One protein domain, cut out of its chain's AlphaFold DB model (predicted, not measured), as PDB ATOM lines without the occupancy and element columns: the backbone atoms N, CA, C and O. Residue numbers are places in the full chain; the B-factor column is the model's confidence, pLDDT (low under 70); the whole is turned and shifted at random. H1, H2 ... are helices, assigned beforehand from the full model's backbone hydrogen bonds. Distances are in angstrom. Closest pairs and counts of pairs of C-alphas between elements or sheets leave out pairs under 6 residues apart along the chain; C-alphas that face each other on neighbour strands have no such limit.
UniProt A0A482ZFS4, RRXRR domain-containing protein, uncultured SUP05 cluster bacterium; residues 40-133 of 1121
ATOM      1  N   LYS A  40      26.964 -10.311 -69.238       79.44
ATOM      2  CA  LYS A  40      27.603 -10.199 -67.915       79.44
ATOM      3  C   LYS A  40      26.734 -10.834 -66.824       79.44
ATOM      4  O   LYS A  40      27.244 -11.576 -65.990       79.44
ATOM      5  N   THR A  41      25.422 -10.622 -66.865       80.19
ATOM      6  CA  THR A  41      24.446 -11.203 -65.933       80.19
ATOM      7  C   THR A  41      24.347 -12.725 -66.085       80.19
ATOM      8  O   THR A  41      24.323 -13.441 -65.084       80.19
ATOM      9  N   LEU A  42      24.369 -13.255 -67.311       78.50
ATOM     10  CA  LEU A  42      24.415 -14.695 -67.586       78.50
ATOM     11  C   LEU A  42      25.742 -15.322 -67.139       78.50
ATOM     12  O   LEU A  42      25.725 -16.417 -66.568       78.50
ATOM     13  N   LEU A  43      26.870 -14.629 -67.333       79.75
ATOM     14  CA  LEU A  43      28.173 -15.059 -66.824       79.75
ATOM     15  C   LEU A  43      28.185 -15.083 -65.289       79.75
ATOM     16  O   LEU A  43      28.516 -16.115 -64.713       79.75
ATOM     17  N   ASN A  44      27.710 -14.027 -64.624       81.56
ATOM     18  CA  ASN A  44      27.559 -13.984 -63.164       81.56
ATOM     19  C   ASN A  44      26.649 -15.118 -62.656       81.56
ATOM     20  O   ASN A  44      27.018 -15.844 -61.735       81.56
ATOM     21  N   ARG A  45      25.502 -15.366 -63.307       82.94
ATOM     22  CA  ARG A  45      24.620 -16.513 -62.999       82.94
ATOM     23  C   ARG A  45      25.302 -17.866 -63.240       82.94
ATOM     24  O   ARG A  45      24.948 -18.843 -62.580       82.94
ATOM     25  N   ARG A  46      26.247 -17.976 -64.181       83.75
ATOM     26  CA  ARG A  46      27.058 -19.191 -64.396       83.75
ATOM     27  C   ARG A  46      28.107 -19.353 -63.293       83.75
ATOM     28  O   ARG A  46      28.202 -20.450 -62.751       83.75
ATOM     29  N   THR A  47      28.807 -18.285 -62.911       82.38
ATOM     30  CA  THR A  47      29.807 -18.260 -61.826       82.38
ATOM     31  C   THR A  47      29.186 -18.536 -60.453       82.38
ATOM     32  O   THR A  47      29.748 -19.282 -59.646       82.38
ATOM     33  N   ASN A  48      27.982 -18.018 -60.200       87.12
ATOM     34  CA  ASN A  48      27.225 -18.327 -58.988       87.12
ATOM     35  C   ASN A  48      26.805 -19.802 -58.988       87.12
ATOM     36  O   ASN A  48      27.047 -20.499 -58.007       87.12
ATOM     37  N   ARG A  49      26.285 -20.332 -60.106       88.00
ATOM     38  CA  ARG A  49      25.954 -21.766 -60.233       88.00
ATOM     39  C   ARG A  49      27.176 -22.684 -60.101       88.00
ATOM     40  O   ARG A  49      27.063 -23.735 -59.478       88.00
ATOM     41  N   SER A  50      28.348 -22.321 -60.628       80.12
ATOM     42  CA  SER A  50      29.578 -23.098 -60.401       80.12
ATOM     43  C   SER A  50      30.056 -23.014 -58.951       80.12
ATOM     44  O   SER A  50      30.466 -24.032 -58.404       80.12
ATOM     45  N   SER A  51      29.933 -21.855 -58.298       86.44
ATOM     46  CA  SER A  51      30.250 -21.705 -56.870       86.44
ATOM     47  C   SER A  51      29.298 -22.509 -55.981       86.44
ATOM     48  O   SER A  51      29.760 -23.187 -55.069       86.44
ATOM     49  N   HIS A  52      27.992 -22.509 -56.271       87.12
ATOM     50  CA  HIS A  52      27.019 -23.353 -55.570       87.12
ATOM     51  C   HIS A  52      27.302 -24.840 -55.779       87.12
ATOM     52  O   HIS A  52      27.316 -25.575 -54.798       87.12
ATOM     53  N   ARG A  53      27.607 -25.285 -57.008       87.12
ATOM     54  CA  ARG A  53      28.014 -26.679 -57.254       87.12
ATOM     55  C   ARG A  53      29.295 -27.039 -56.504       87.12
ATOM     56  O   ARG A  53      29.304 -28.048 -55.817       87.12
ATOM     57  N   ARG A  54      30.328 -26.186 -56.529       83.75
ATOM     58  CA  ARG A  54      31.570 -26.402 -55.764       83.75
ATOM     59  C   ARG A  54      31.302 -26.519 -54.259       83.75
ATOM     60  O   ARG A  54      31.803 -27.451 -53.644       83.75
ATOM     61  N   LYS A  55      30.488 -25.622 -53.685       87.38
ATOM     62  CA  LYS A  55      30.063 -25.687 -52.274       87.38
ATOM     63  C   LYS A  55      29.246 -26.948 -51.978       87.38
ATOM     64  O   LYS A  55      29.479 -27.586 -50.965       87.38
ATOM     65  N   HIS A  56      28.331 -27.342 -52.863       89.75
ATOM     66  CA  HIS A  56      27.535 -28.557 -52.695       89.75
ATOM     67  C   HIS A  56      28.411 -29.817 -52.735       89.75
ATOM     68  O   HIS A  56      28.352 -30.613 -51.806       89.75
ATOM     69  N   THR A  57      29.293 -29.963 -53.729       88.88
ATOM     70  CA  THR A  57      30.266 -31.066 -53.798       88.88
ATOM     71  C   THR A  57      31.196 -31.075 -52.585       88.88
ATOM     72  O   THR A  57      31.451 -32.138 -52.030       88.88
ATOM     73  N   GLN A  58      31.661 -29.909 -52.123       87.19
ATOM     74  CA  GLN A  58      32.451 -29.799 -50.895       87.19
ATOM     75  C   GLN A  58      31.655 -30.261 -49.665       87.19
ATOM     76  O   GLN A  58      32.183 -31.029 -48.873       87.19
ATOM     77  N   ASN A  59      30.386 -29.869 -49.529       89.06
ATOM     78  CA  ASN A  59      29.519 -30.287 -48.421       89.06
ATOM     79  C   ASN A  59      29.130 -31.776 -48.493       89.06
ATOM     80  O   ASN A  59      28.929 -32.403 -47.458       89.06
ATOM     81  N   VAL A  60      29.014 -32.360 -49.689       91.31
ATOM     82  CA  VAL A  60      28.843 -33.813 -49.872       91.31
ATOM     83  C   VAL A  60      30.111 -34.541 -49.431       91.31
ATOM     84  O   VAL A  60      30.036 -35.389 -48.552       91.31
ATOM     85  N   ARG A  61      31.285 -34.154 -49.942       89.19
ATOM     86  CA  ARG A  61      32.556 -34.786 -49.551       89.19
ATOM     87  C   ARG A  61      32.884 -34.594 -48.063       89.19
ATOM     88  O   ARG A  61      33.382 -35.524 -47.446       89.19
ATOM     89  N   LEU A  62      32.555 -33.441 -47.472       89.25
ATOM     90  CA  LEU A  62      32.654 -33.213 -46.024       89.25
ATOM     91  C   LEU A  62      31.731 -34.147 -45.234       89.25
ATOM     92  O   LEU A  62      32.173 -34.715 -44.244       89.25
ATOM     93  N   ARG A  63      30.475 -34.342 -45.664       90.81
ATOM     94  CA  ARG A  63      29.565 -35.304 -45.017       90.81
ATOM     95  C   ARG A  63      30.084 -36.737 -45.119       90.81
ATOM     96  O   ARG A  63      30.074 -37.429 -44.112       90.81
ATOM     97  N   ASN A  64      30.603 -37.146 -46.276       90.62
ATOM     98  CA  ASN A  64      31.211 -38.469 -46.443       90.62
ATOM     99  C   ASN A  64      32.461 -38.630 -45.557       90.62
ATOM    100  O   ASN A  64      32.638 -39.670 -44.936       90.62
ATOM    101  N   PHE A  65      33.289 -37.586 -45.436       89.44
ATOM    102  CA  PHE A  65      34.447 -37.570 -44.538       89.44
ATOM    103  C   PHE A  65      34.041 -37.667 -43.055       89.44
ATOM    104  O   PHE A  65      34.624 -38.451 -42.315       89.44
ATOM    105  N   TYR A  66      32.999 -36.950 -42.621       88.94
ATOM    106  CA  TYR A  66      32.455 -37.104 -41.265       88.94
ATOM    107  C   TYR A  66      31.806 -38.476 -41.029       88.94
ATOM    108  O   TYR A  66      31.891 -38.989 -39.918       88.94
ATOM    109  N   ALA A  67      31.185 -39.083 -42.046       90.88
ATOM    110  CA  ALA A  67      30.645 -40.439 -41.952       90.88
ATOM    111  C   ALA A  67      31.762 -41.485 -41.791       90.88
ATOM    112  O   ALA A  67      31.632 -42.371 -40.952       90.88
ATOM    113  N   LEU A  68      32.877 -41.335 -42.519       89.19
ATOM    114  CA  LEU A  68      34.097 -42.131 -42.336       89.19
ATOM    115  C   LEU A  68      34.651 -41.994 -40.910       89.19
ATOM    116  O   LEU A  68      34.821 -43.001 -40.233       89.19
ATOM    117  N   LEU A  69      34.846 -40.762 -40.421       87.56
ATOM    118  CA  LEU A  69      35.305 -40.520 -39.046       87.56
ATOM    119  C   LEU A  69      34.365 -41.155 -38.006       87.56
ATOM    120  O   LEU A  69      34.833 -41.848 -37.104       87.56
ATOM    121  N   LYS A  70      33.042 -40.999 -38.162       89.88
ATOM    122  CA  LYS A  70      32.069 -41.629 -37.259       89.88
ATOM    123  C   LYS A  70      32.123 -43.162 -37.323       89.88
ATOM    124  O   LYS A  70      32.025 -43.802 -36.282       89.88
ATOM    125  N   GLY A  71      32.326 -43.745 -38.507       91.38
ATOM    126  CA  GLY A  71      32.533 -45.188 -38.678       91.38
ATOM    127  C   GLY A  71      33.783 -45.721 -37.969       91.38
ATOM    128  O   GLY A  71      33.805 -46.876 -37.564       91.38
ATOM    129  N   MET A  72      34.787 -44.868 -37.744       88.62
ATOM    130  CA  MET A  72      35.990 -45.174 -36.959       88.62
ATOM    131  C   MET A  72      35.829 -44.915 -35.446       88.62
ATOM    132  O   MET A  72      36.820 -44.883 -34.721       88.62
ATOM    133  N   GLY A  73      34.613 -44.651 -34.952       91.00
ATOM    134  CA  GLY A  73      34.372 -44.287 -33.548       91.00
ATOM    135  C   GLY A  73      34.787 -42.854 -33.177       91.00
ATOM    136  O   GLY A  73      34.683 -42.461 -32.017       91.00
ATOM    137  N   ILE A  74      35.218 -42.038 -34.145       86.25
ATOM    138  CA  ILE A  74      35.554 -40.627 -33.930       86.25
ATOM    139  C   ILE A  74      34.261 -39.808 -34.032       86.25
ATOM    140  O   ILE A  74      33.922 -39.280 -35.095       86.25
ATOM    141  N   GLU A  75      33.520 -39.686 -32.929       80.94
ATOM    142  CA  GLU A  75      32.366 -38.782 -32.856       80.94
ATOM    143  C   GLU A  75      32.815 -37.308 -32.721       80.94
ATOM    144  O   GLU A  75      33.415 -36.925 -31.711       80.94
ATOM    145  N   PRO A  76      32.527 -36.430 -33.703       66.81
ATOM    146  CA  PRO A  76      32.837 -35.010 -33.585       66.81
ATOM    147  C   PRO A  76      31.854 -34.324 -32.622       66.81
ATOM    148  O   PRO A  76      30.686 -34.116 -32.957       66.81
ATOM    149  N   GLN A  77      32.333 -33.910 -31.444       70.88
ATOM    150  CA  GLN A  77      31.513 -33.179 -30.471       70.88
ATOM    151  C   GLN A  77      30.960 -31.869 -31.071       70.88
ATOM    152  O   GLN A  77      31.646 -31.119 -31.770       70.88
ATOM    153  N   GLN A  78      29.676 -31.595 -30.833       59.19
ATOM    154  CA  GLN A  78      28.861 -30.859 -31.809       59.19
ATOM    155  C   GLN A  78      29.187 -29.361 -31.992       59.19
ATOM    156  O   GLN A  78      28.825 -28.795 -33.022       59.19
ATOM    157  N   GLN A  79      29.856 -28.697 -31.040       49.47
ATOM    158  CA  GLN A  79      29.860 -27.222 -30.995       49.47
ATOM    159  C   GLN A  79      31.075 -26.524 -31.642       49.47
ATOM    160  O   GLN A  79      30.924 -25.404 -32.121       49.47
ATOM    161  N   ASN A  80      32.245 -27.169 -31.751       54.00
ATOM    162  CA  ASN A  80      33.445 -26.569 -32.380       54.00
ATOM    163  C   ASN A  80      34.006 -27.358 -33.585       54.00
ATOM    164  O   ASN A  80      34.850 -26.856 -34.335       54.00
ATOM    165  N   HIS A  81      33.538 -28.585 -33.830       55.53
ATOM    166  CA  HIS A  81      34.213 -29.506 -34.754       55.53
ATOM    167  C   HIS A  81      33.950 -29.240 -36.243       55.53
ATOM    168  O   HIS A  81      34.760 -29.652 -37.075       55.53
ATOM    169  N   ASN A  82      32.935 -28.435 -36.586       57.81
ATOM    170  CA  ASN A  82      32.756 -27.905 -37.947       57.81
ATOM    171  C   ASN A  82      34.011 -27.175 -38.463       57.81
ATOM    172  O   ASN A  82      34.288 -27.195 -39.664       57.81
ATOM    173  N   PHE A  83      34.799 -26.561 -37.573       68.50
ATOM    174  CA  PHE A  83      36.065 -25.909 -37.914       68.50
ATOM    175  C   PHE A  83      37.221 -26.909 -38.086       68.50
ATOM    176  O   PHE A  83      38.007 -26.779 -39.022       68.50
ATOM    177  N   ILE A  84      37.310 -27.933 -37.230       75.69
ATOM    178  CA  ILE A  84      38.397 -28.926 -37.260       75.69
ATOM    179  C   ILE A  84      38.247 -29.869 -38.458       75.69
ATOM    180  O   ILE A  84      39.188 -30.014 -39.237       75.69
ATOM    181  N   GLY A  85      37.062 -30.448 -38.672       77.31
ATOM    182  CA  GLY A  85      36.828 -31.339 -39.810       77.31
ATOM    183  C   GLY A  85      36.924 -30.613 -41.155       77.31
ATOM    184  O   GLY A  85      37.484 -31.157 -42.104       77.31
ATOM    185  N   SER A  86      36.490 -29.347 -41.235       76.19
ATOM    186  CA  SER A  86      36.688 -28.542 -42.451       76.19
ATOM    187  C   SER A  86      38.145 -28.118 -42.675       76.19
ATOM    188  O   SER A  86      38.565 -28.060 -43.833       76.19
ATOM    189  N   LYS A  87      38.938 -27.896 -41.614       81.81
ATOM    190  CA  LYS A  87      40.399 -27.724 -41.705       81.81
ATOM    191  C   LYS A  87      41.088 -28.992 -42.211       81.81
ATOM    192  O   LYS A  87      41.769 -28.909 -43.229       81.81
ATOM    193  N   LEU A  88      40.875 -30.142 -41.566       81.44
ATOM    194  CA  LEU A  88      41.466 -31.433 -41.955       81.44
ATOM    195  C   LEU A  88      41.130 -31.786 -43.410       81.44
ATOM    196  O   LEU A  88      42.025 -32.041 -44.216       81.44
ATOM    197  N   TYR A  89      39.856 -31.663 -43.785       81.94
ATOM    198  CA  TYR A  89      39.403 -31.810 -45.167       81.94
ATOM    199  C   TYR A  89      40.122 -30.851 -46.133       81.94
ATOM    200  O   TYR A  89      40.542 -31.246 -47.222       81.94
ATOM    201  N   ALA A  90      40.273 -29.575 -45.757       80.50
ATOM    202  CA  ALA A  90      40.960 -28.586 -46.582       80.50
ATOM    203  C   ALA A  90      42.478 -28.820 -46.663       80.50
ATOM    204  O   ALA A  90      43.084 -28.394 -47.646       80.50
ATOM    205  N   MET A  91      43.088 -29.472 -45.671       81.06
ATOM    206  CA  MET A  91      44.502 -29.858 -45.670       81.06
ATOM    207  C   MET A  91      44.738 -31.046 -46.605       81.06
ATOM    208  O   MET A  91      45.532 -30.910 -47.538       81.06
ATOM    209  N   ALA A  92      43.980 -32.137 -46.451       79.00
ATOM    210  CA  ALA A  92      44.047 -33.293 -47.353       79.00
ATOM    211  C   ALA A  92      43.804 -32.880 -48.814       79.00
ATOM    212  O   ALA A  92      44.633 -33.134 -49.688       79.00
ATOM    213  N   HIS A  93      42.746 -32.100 -49.073       78.44
ATOM    214  CA  HIS A  93      42.439 -31.632 -50.426       78.44
ATOM    215  C   HIS A  93      43.499 -30.673 -51.008       78.44
ATOM    216  O   HIS A  93      43.634 -30.586 -52.229       78.44
ATOM    217  N   ARG A  94      44.244 -29.916 -50.187       76.69
ATOM    218  CA  ARG A  94      45.363 -29.083 -50.682       76.69
ATOM    219  C   ARG A  94      46.607 -29.903 -51.002       76.69
ATOM    220  O   ARG A  94      47.321 -29.533 -51.925       76.69
ATOM    221  N   ARG A  95      46.868 -30.966 -50.237       75.75
ATOM    222  CA  ARG A  95      48.018 -31.860 -50.439       75.75
ATOM    223  C   ARG A  95      47.763 -32.957 -51.476       75.75
ATOM    224  O   ARG A  95      48.700 -33.643 -51.855       75.75
ATOM    225  N   GLY A  96      46.526 -33.101 -51.955       77.38
ATOM    226  CA  GLY A  96      46.151 -34.168 -52.886       77.38
ATOM    227  C   GLY A  96      46.118 -35.550 -52.234       77.38
ATOM    228  O   GLY A  96      46.088 -36.543 -52.949       77.38
ATOM    229  N   TRP A  97      46.125 -35.609 -50.899       81.31
ATOM    230  CA  TRP A  97      45.969 -36.852 -50.153       81.31
ATOM    231  C   TRP A  97      44.571 -37.413 -50.402       81.31
ATOM    232  O   TRP A  97      43.581 -36.666 -50.352       81.31
ATOM    233  N   ASP A  98      44.485 -38.719 -50.643       77.00
ATOM    234  CA  ASP A  98      43.218 -39.413 -50.465       77.00
ATOM    235  C   ASP A  98      42.834 -39.419 -48.975       77.00
ATOM    236  O   ASP A  98      43.613 -39.065 -48.081       77.00
ATOM    237  N   TYR A  99      41.570 -39.734 -48.701       78.88
ATOM    238  CA  TYR A  99      41.084 -39.723 -47.324       78.88
ATOM    239  C   TYR A  99      41.705 -40.858 -46.502       78.88
ATOM    240  O   TYR A  99      41.887 -40.668 -45.304       78.88
ATOM    241  N   SER A 100      42.095 -41.968 -47.140       72.38
ATOM    242  CA  SER A 100      42.758 -43.119 -46.516       72.38
ATOM    243  C   SER A 100      44.121 -42.748 -45.926       72.38
ATOM    244  O   SER A 100      44.348 -42.982 -44.747       72.38
ATOM    245  N   SER A 101      44.969 -42.050 -46.683       78.81
ATOM    246  CA  SER A 101      46.307 -41.613 -46.248       78.81
ATOM    247  C   SER A 101      46.248 -40.652 -45.055       78.81
ATOM    248  O   SER A 101      47.096 -40.687 -44.168       78.81
ATOM    249  N   LEU A 102      45.237 -39.769 -45.015       78.06
ATOM    250  CA  LEU A 102      44.989 -38.917 -43.844       78.06
ATOM    251  C   LEU A 102      44.484 -39.746 -42.651       78.06
ATOM    252  O   LEU A 102      44.815 -39.434 -41.512       78.06
ATOM    253  N   ILE A 103      43.654 -40.757 -42.912       74.56
ATOM    254  CA  ILE A 103      43.072 -41.649 -41.906       74.56
ATOM    255  C   ILE A 103      44.153 -42.520 -41.253       74.56
ATOM    256  O   ILE A 103      44.198 -42.558 -40.030       74.56
ATOM    257  N   GLU A 104      45.071 -43.116 -42.017       78.00
ATOM    258  CA  GLU A 104      46.235 -43.857 -41.499       78.00
ATOM    259  C   GLU A 104      47.074 -42.975 -40.555       78.00
ATOM    260  O   GLU A 104      47.295 -43.325 -39.397       78.00
ATOM    261  N   LEU A 105      47.392 -41.749 -40.989       78.44
ATOM    262  CA  LEU A 105      48.074 -40.726 -40.180       78.44
ATOM    263  C   LEU A 105      47.334 -40.324 -38.888       78.44
ATOM    264  O   LEU A 105      47.962 -39.805 -37.964       78.44
ATOM    265  N   LEU A 106      46.012 -40.508 -38.824       75.31
ATOM    266  CA  LEU A 106      45.188 -40.246 -37.637       75.31
ATOM    267  C   LEU A 106      45.002 -41.491 -36.752       75.31
ATOM    268  O   LEU A 106      44.726 -41.331 -35.565       75.31
ATOM    269  N   ILE A 107      45.144 -42.700 -37.306       74.88
ATOM    270  CA  ILE A 107      45.091 -43.975 -36.571       74.88
ATOM    271  C   ILE A 107      46.398 -44.204 -35.801       74.88
ATOM    272  O   ILE A 107      46.358 -44.616 -34.640       74.88
ATOM    273  N   ASP A 108      47.545 -43.896 -36.412       71.69
ATOM    274  CA  ASP A 108      48.860 -44.115 -35.794       71.69
ATOM    275  C   ASP A 108      49.124 -43.208 -34.573       71.69
ATOM    276  O   ASP A 108      49.836 -43.601 -33.641       71.69
ATOM    277  N   ASP A 109      48.532 -42.006 -34.514       61.03
ATOM    278  CA  ASP A 109      48.707 -41.090 -33.378       61.03
ATOM    279  C   ASP A 109      47.757 -41.407 -32.209       61.03
ATOM    280  O   ASP A 109      46.772 -40.707 -31.942       61.03
ATOM    281  N   LYS A 110      48.129 -42.428 -31.424       54.00
ATOM    282  CA  LYS A 110      47.465 -42.826 -30.162       54.00
ATOM    283  C   LYS A 110      47.309 -41.698 -29.119       54.00
ATOM    284  O   LYS A 110      46.683 -41.928 -28.086       54.00
ATOM    285  N   LYS A 111      47.876 -40.501 -29.332       49.75
ATOM    286  CA  LYS A 111      47.788 -39.349 -28.409       49.75
ATOM    287  C   LYS A 111      46.588 -38.425 -28.678       49.75
ATOM    288  O   LYS A 111      46.326 -37.521 -27.881       49.75
ATOM    289  N   GLY A 112      45.816 -38.706 -29.729       59.31
ATOM    290  CA  GLY A 112      44.516 -38.093 -29.997       59.31
ATOM    291  C   GLY A 112      44.572 -36.866 -30.910       59.31
ATOM    292  O   GLY A 112      45.501 -36.067 -30.889       59.31
ATOM    293  N   ILE A 113      43.502 -36.670 -31.684       60.84
ATOM    294  CA  ILE A 113      43.412 -35.733 -32.826       60.84
ATOM    295  C   ILE A 113      43.921 -34.311 -32.513       60.84
ATOM    296  O   ILE A 113      44.502 -33.644 -33.372       60.84
ATOM    297  N   THR A 114      43.723 -33.822 -31.287       56.75
ATOM    298  CA  THR A 114      44.169 -32.485 -30.864       56.75
ATOM    299  C   THR A 114      45.695 -32.374 -30.744       56.75
ATOM    300  O   THR A 114      46.229 -31.294 -31.020       56.75
ATOM    301  N   SER A 115      46.417 -33.446 -30.378       63.50
ATOM    302  CA  SER A 115      47.881 -33.469 -30.496       63.50
ATOM    303  C   SER A 115      48.290 -33.563 -31.954       63.50
ATOM    304  O   SER A 115      49.120 -32.765 -32.373       63.50
ATOM    305  N   THR A 116      47.664 -34.432 -32.749       63.06
ATOM    306  CA  THR A 116      48.019 -34.632 -34.165       63.06
ATOM    307  C   THR A 116      47.898 -33.336 -34.964       63.06
ATOM    308  O   THR A 116      48.833 -32.944 -35.655       63.06
ATOM    309  N   VAL A 117      46.796 -32.592 -34.806       60.88
ATOM    310  CA  VAL A 117      46.594 -31.294 -35.476       60.88
ATOM    311  C   VAL A 117      47.624 -30.253 -35.026       60.88
ATOM    312  O   VAL A 117      48.140 -29.523 -35.868       60.88
ATOM    313  N   ARG A 118      47.977 -30.195 -33.733       63.38
ATOM    314  CA  ARG A 118      49.029 -29.285 -33.231       63.38
ATOM    315  C   ARG A 118      50.424 -29.689 -33.705       63.38
ATOM    316  O   ARG A 118      51.217 -28.814 -34.034       63.38
ATOM    317  N   THR A 119      50.719 -30.983 -33.756       65.50
ATOM    318  CA  THR A 119      51.979 -31.534 -34.265       65.50
ATOM    319  C   THR A 119      52.109 -31.261 -35.758       65.50
ATOM    320  O   THR A 119      53.165 -30.814 -36.185       65.50
ATOM    321  N   ILE A 120      51.039 -31.420 -36.544       63.12
ATOM    322  CA  ILE A 120      51.034 -31.082 -37.972       63.12
ATOM    323  C   ILE A 120      51.170 -29.565 -38.179       63.12
ATOM    324  O   ILE A 120      52.015 -29.163 -38.970       63.12
ATOM    325  N   ASP A 121      50.418 -28.716 -37.464       60.56
ATOM    326  CA  ASP A 121      50.576 -27.249 -37.555       60.56
ATOM    327  C   ASP A 121      51.999 -26.808 -37.142       60.56
ATOM    328  O   ASP A 121      52.560 -25.900 -37.754       60.56
ATOM    329  N   LYS A 122      52.623 -27.474 -36.157       64.38
ATOM    330  CA  LYS A 122      54.007 -27.202 -35.736       64.38
ATOM    331  C   LYS A 122      55.036 -27.672 -36.770       64.38
ATOM    332  O   LYS A 122      55.860 -26.868 -37.186       64.38
ATOM    333  N   LEU A 123      54.943 -28.917 -37.242       57.28
ATOM    334  CA  LEU A 123      55.794 -29.449 -38.313       57.28
ATOM    335  C   LEU A 123      55.689 -28.590 -39.580       57.28
ATOM    336  O   LEU A 123      56.705 -28.322 -40.202       57.28
ATOM    337  N   LEU A 124      54.496 -28.090 -39.919       52.47
ATOM    338  CA  LEU A 124      54.285 -27.156 -41.029       52.47
ATOM    339  C   LEU A 124      54.988 -25.807 -40.826       52.47
ATOM    340  O   LEU A 124      55.508 -25.247 -41.788       52.47
ATOM    341  N   ILE A 125      54.990 -25.262 -39.608       59.78
ATOM    342  CA  ILE A 125      55.703 -24.015 -39.288       59.78
ATOM    343  C   ILE A 125      57.219 -24.243 -39.328       59.78
ATOM    344  O   ILE A 125      57.942 -23.402 -39.861       59.78
ATOM    345  N   ASP A 126      57.699 -25.371 -38.814       51.47
ATOM    346  CA  ASP A 126      59.126 -25.691 -38.759       51.47
ATOM    347  C   ASP A 126      59.676 -26.027 -40.169       51.47
ATOM    348  O   ASP A 126      60.713 -25.494 -40.570       51.47
ATOM    349  N   GLU A 127      58.935 -26.792 -40.981       50.31
ATOM    350  CA  GLU A 127      59.241 -27.120 -42.389       50.31
ATOM    351  C   GLU A 127      59.236 -25.872 -43.296       50.31
ATOM    352  O   GLU A 127      60.048 -25.766 -44.214       50.31
ATOM    353  N   PHE A 128      58.376 -24.883 -43.022       45.28
ATOM    354  CA  PHE A 128      58.318 -23.627 -43.787       45.28
ATOM    355  C   PHE A 128      59.431 -22.626 -43.415       45.28
ATOM    356  O   PHE A 128      59.721 -21.719 -44.195       45.28
ATOM    357  N   ASN A 129      60.048 -22.771 -42.236       50.97
ATOM    358  CA  ASN A 129      61.107 -21.878 -41.743       50.97
ATOM    359  C   ASN A 129      62.523 -22.482 -41.828       50.97
ATOM    360  O   ASN A 129      63.504 -21.748 -41.684       50.97
ATOM    361  N   ALA A 130      62.662 -23.788 -42.071       42.38
ATOM    362  CA  ALA A 130      63.961 -24.438 -42.213       42.38
ATOM    363  C   ALA A 130      64.617 -24.135 -43.582       42.38
ATOM    364  O   ALA A 130      64.010 -24.368 -44.629       42.38
ATOM    365  N   PRO A 131      65.883 -23.673 -43.634       38.28
ATOM    366  CA  PRO A 131      66.633 -23.633 -44.886       38.28
ATOM    367  C   PRO A 131      66.946 -25.061 -45.369       38.28
ATOM    368  O   PRO A 131      67.333 -25.921 -44.581       38.28
ATOM    369  N   HIS A 132      66.836 -25.294 -46.681       41.12
ATOM    370  CA  HIS A 132      66.809 -26.606 -47.361       41.12
ATOM    371  C   HIS A 132      68.063 -27.524 -47.259       41.12
ATOM    372  O   HIS A 132      68.211 -28.422 -48.078       41.12
ATOM    373  N   ASN A 133      68.953 -27.353 -46.273       45.66
ATOM    374  CA  ASN A 133      70.200 -28.131 -46.109       45.66
ATOM    375  C   ASN A 133      70.351 -28.812 -44.725       45.66
ATOM    376  O   ASN A 133      71.465 -29.135 -44.307       45.66
TER     377      ASN A 133
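Overview. This is residues 40 to 133 of the 1121 residues of the protein "RRXRR domain-containing protein" of uncultured SUP05 cluster bacterium (UniProt A0A482ZFS4). A long helix, H1, sticks out as an arm with residues 40 to 57; its other end joins a small body with H2, set crosswise to it, and short H3. From this body H4 and the tail stick out as a second arm, residues 118 to 133. The printed part has 94 residues with four named helices, H1 to H4, and no named strand: all helix, loose, radius of gyration of the C-alphas 16.8 A, spans 51 by 40 by 24 A.

Arrangement. Start at H1, residues 40 to 71: its residues 62 to 66 alone touch H2, residues 81 to 95, about perpendicular at 74 degrees, closest C-alphas Leu 62 and Tyr 89, 6.9 A. H3, residues 99 to 107, is close but not clearly touching H2, closest C-alphas Ala 92 and Leu 102, 6.7 A. H4, residues 113 to 129, and H1 are apart. In these four helices every O i to N i+4 pair is within hydrogen-bond range.

Along the chain. Find C-alpha 40 at (27.603, -10.199, -67.915); H1 runs 45.9 A from there. H2 spans 21.0 A, H3 12.2 A; H4 runs 24.2 A to C-alpha 129 at (61.107, -21.878, -41.743).

Size, cuts and confidence. The C-alphas farthest apart, Lys 40 and Lys 110, are 53.7 A apart. The printed part has no cut and no long link. Confidence is under 70 at residues 76, 78 to 83 and 109 to 133.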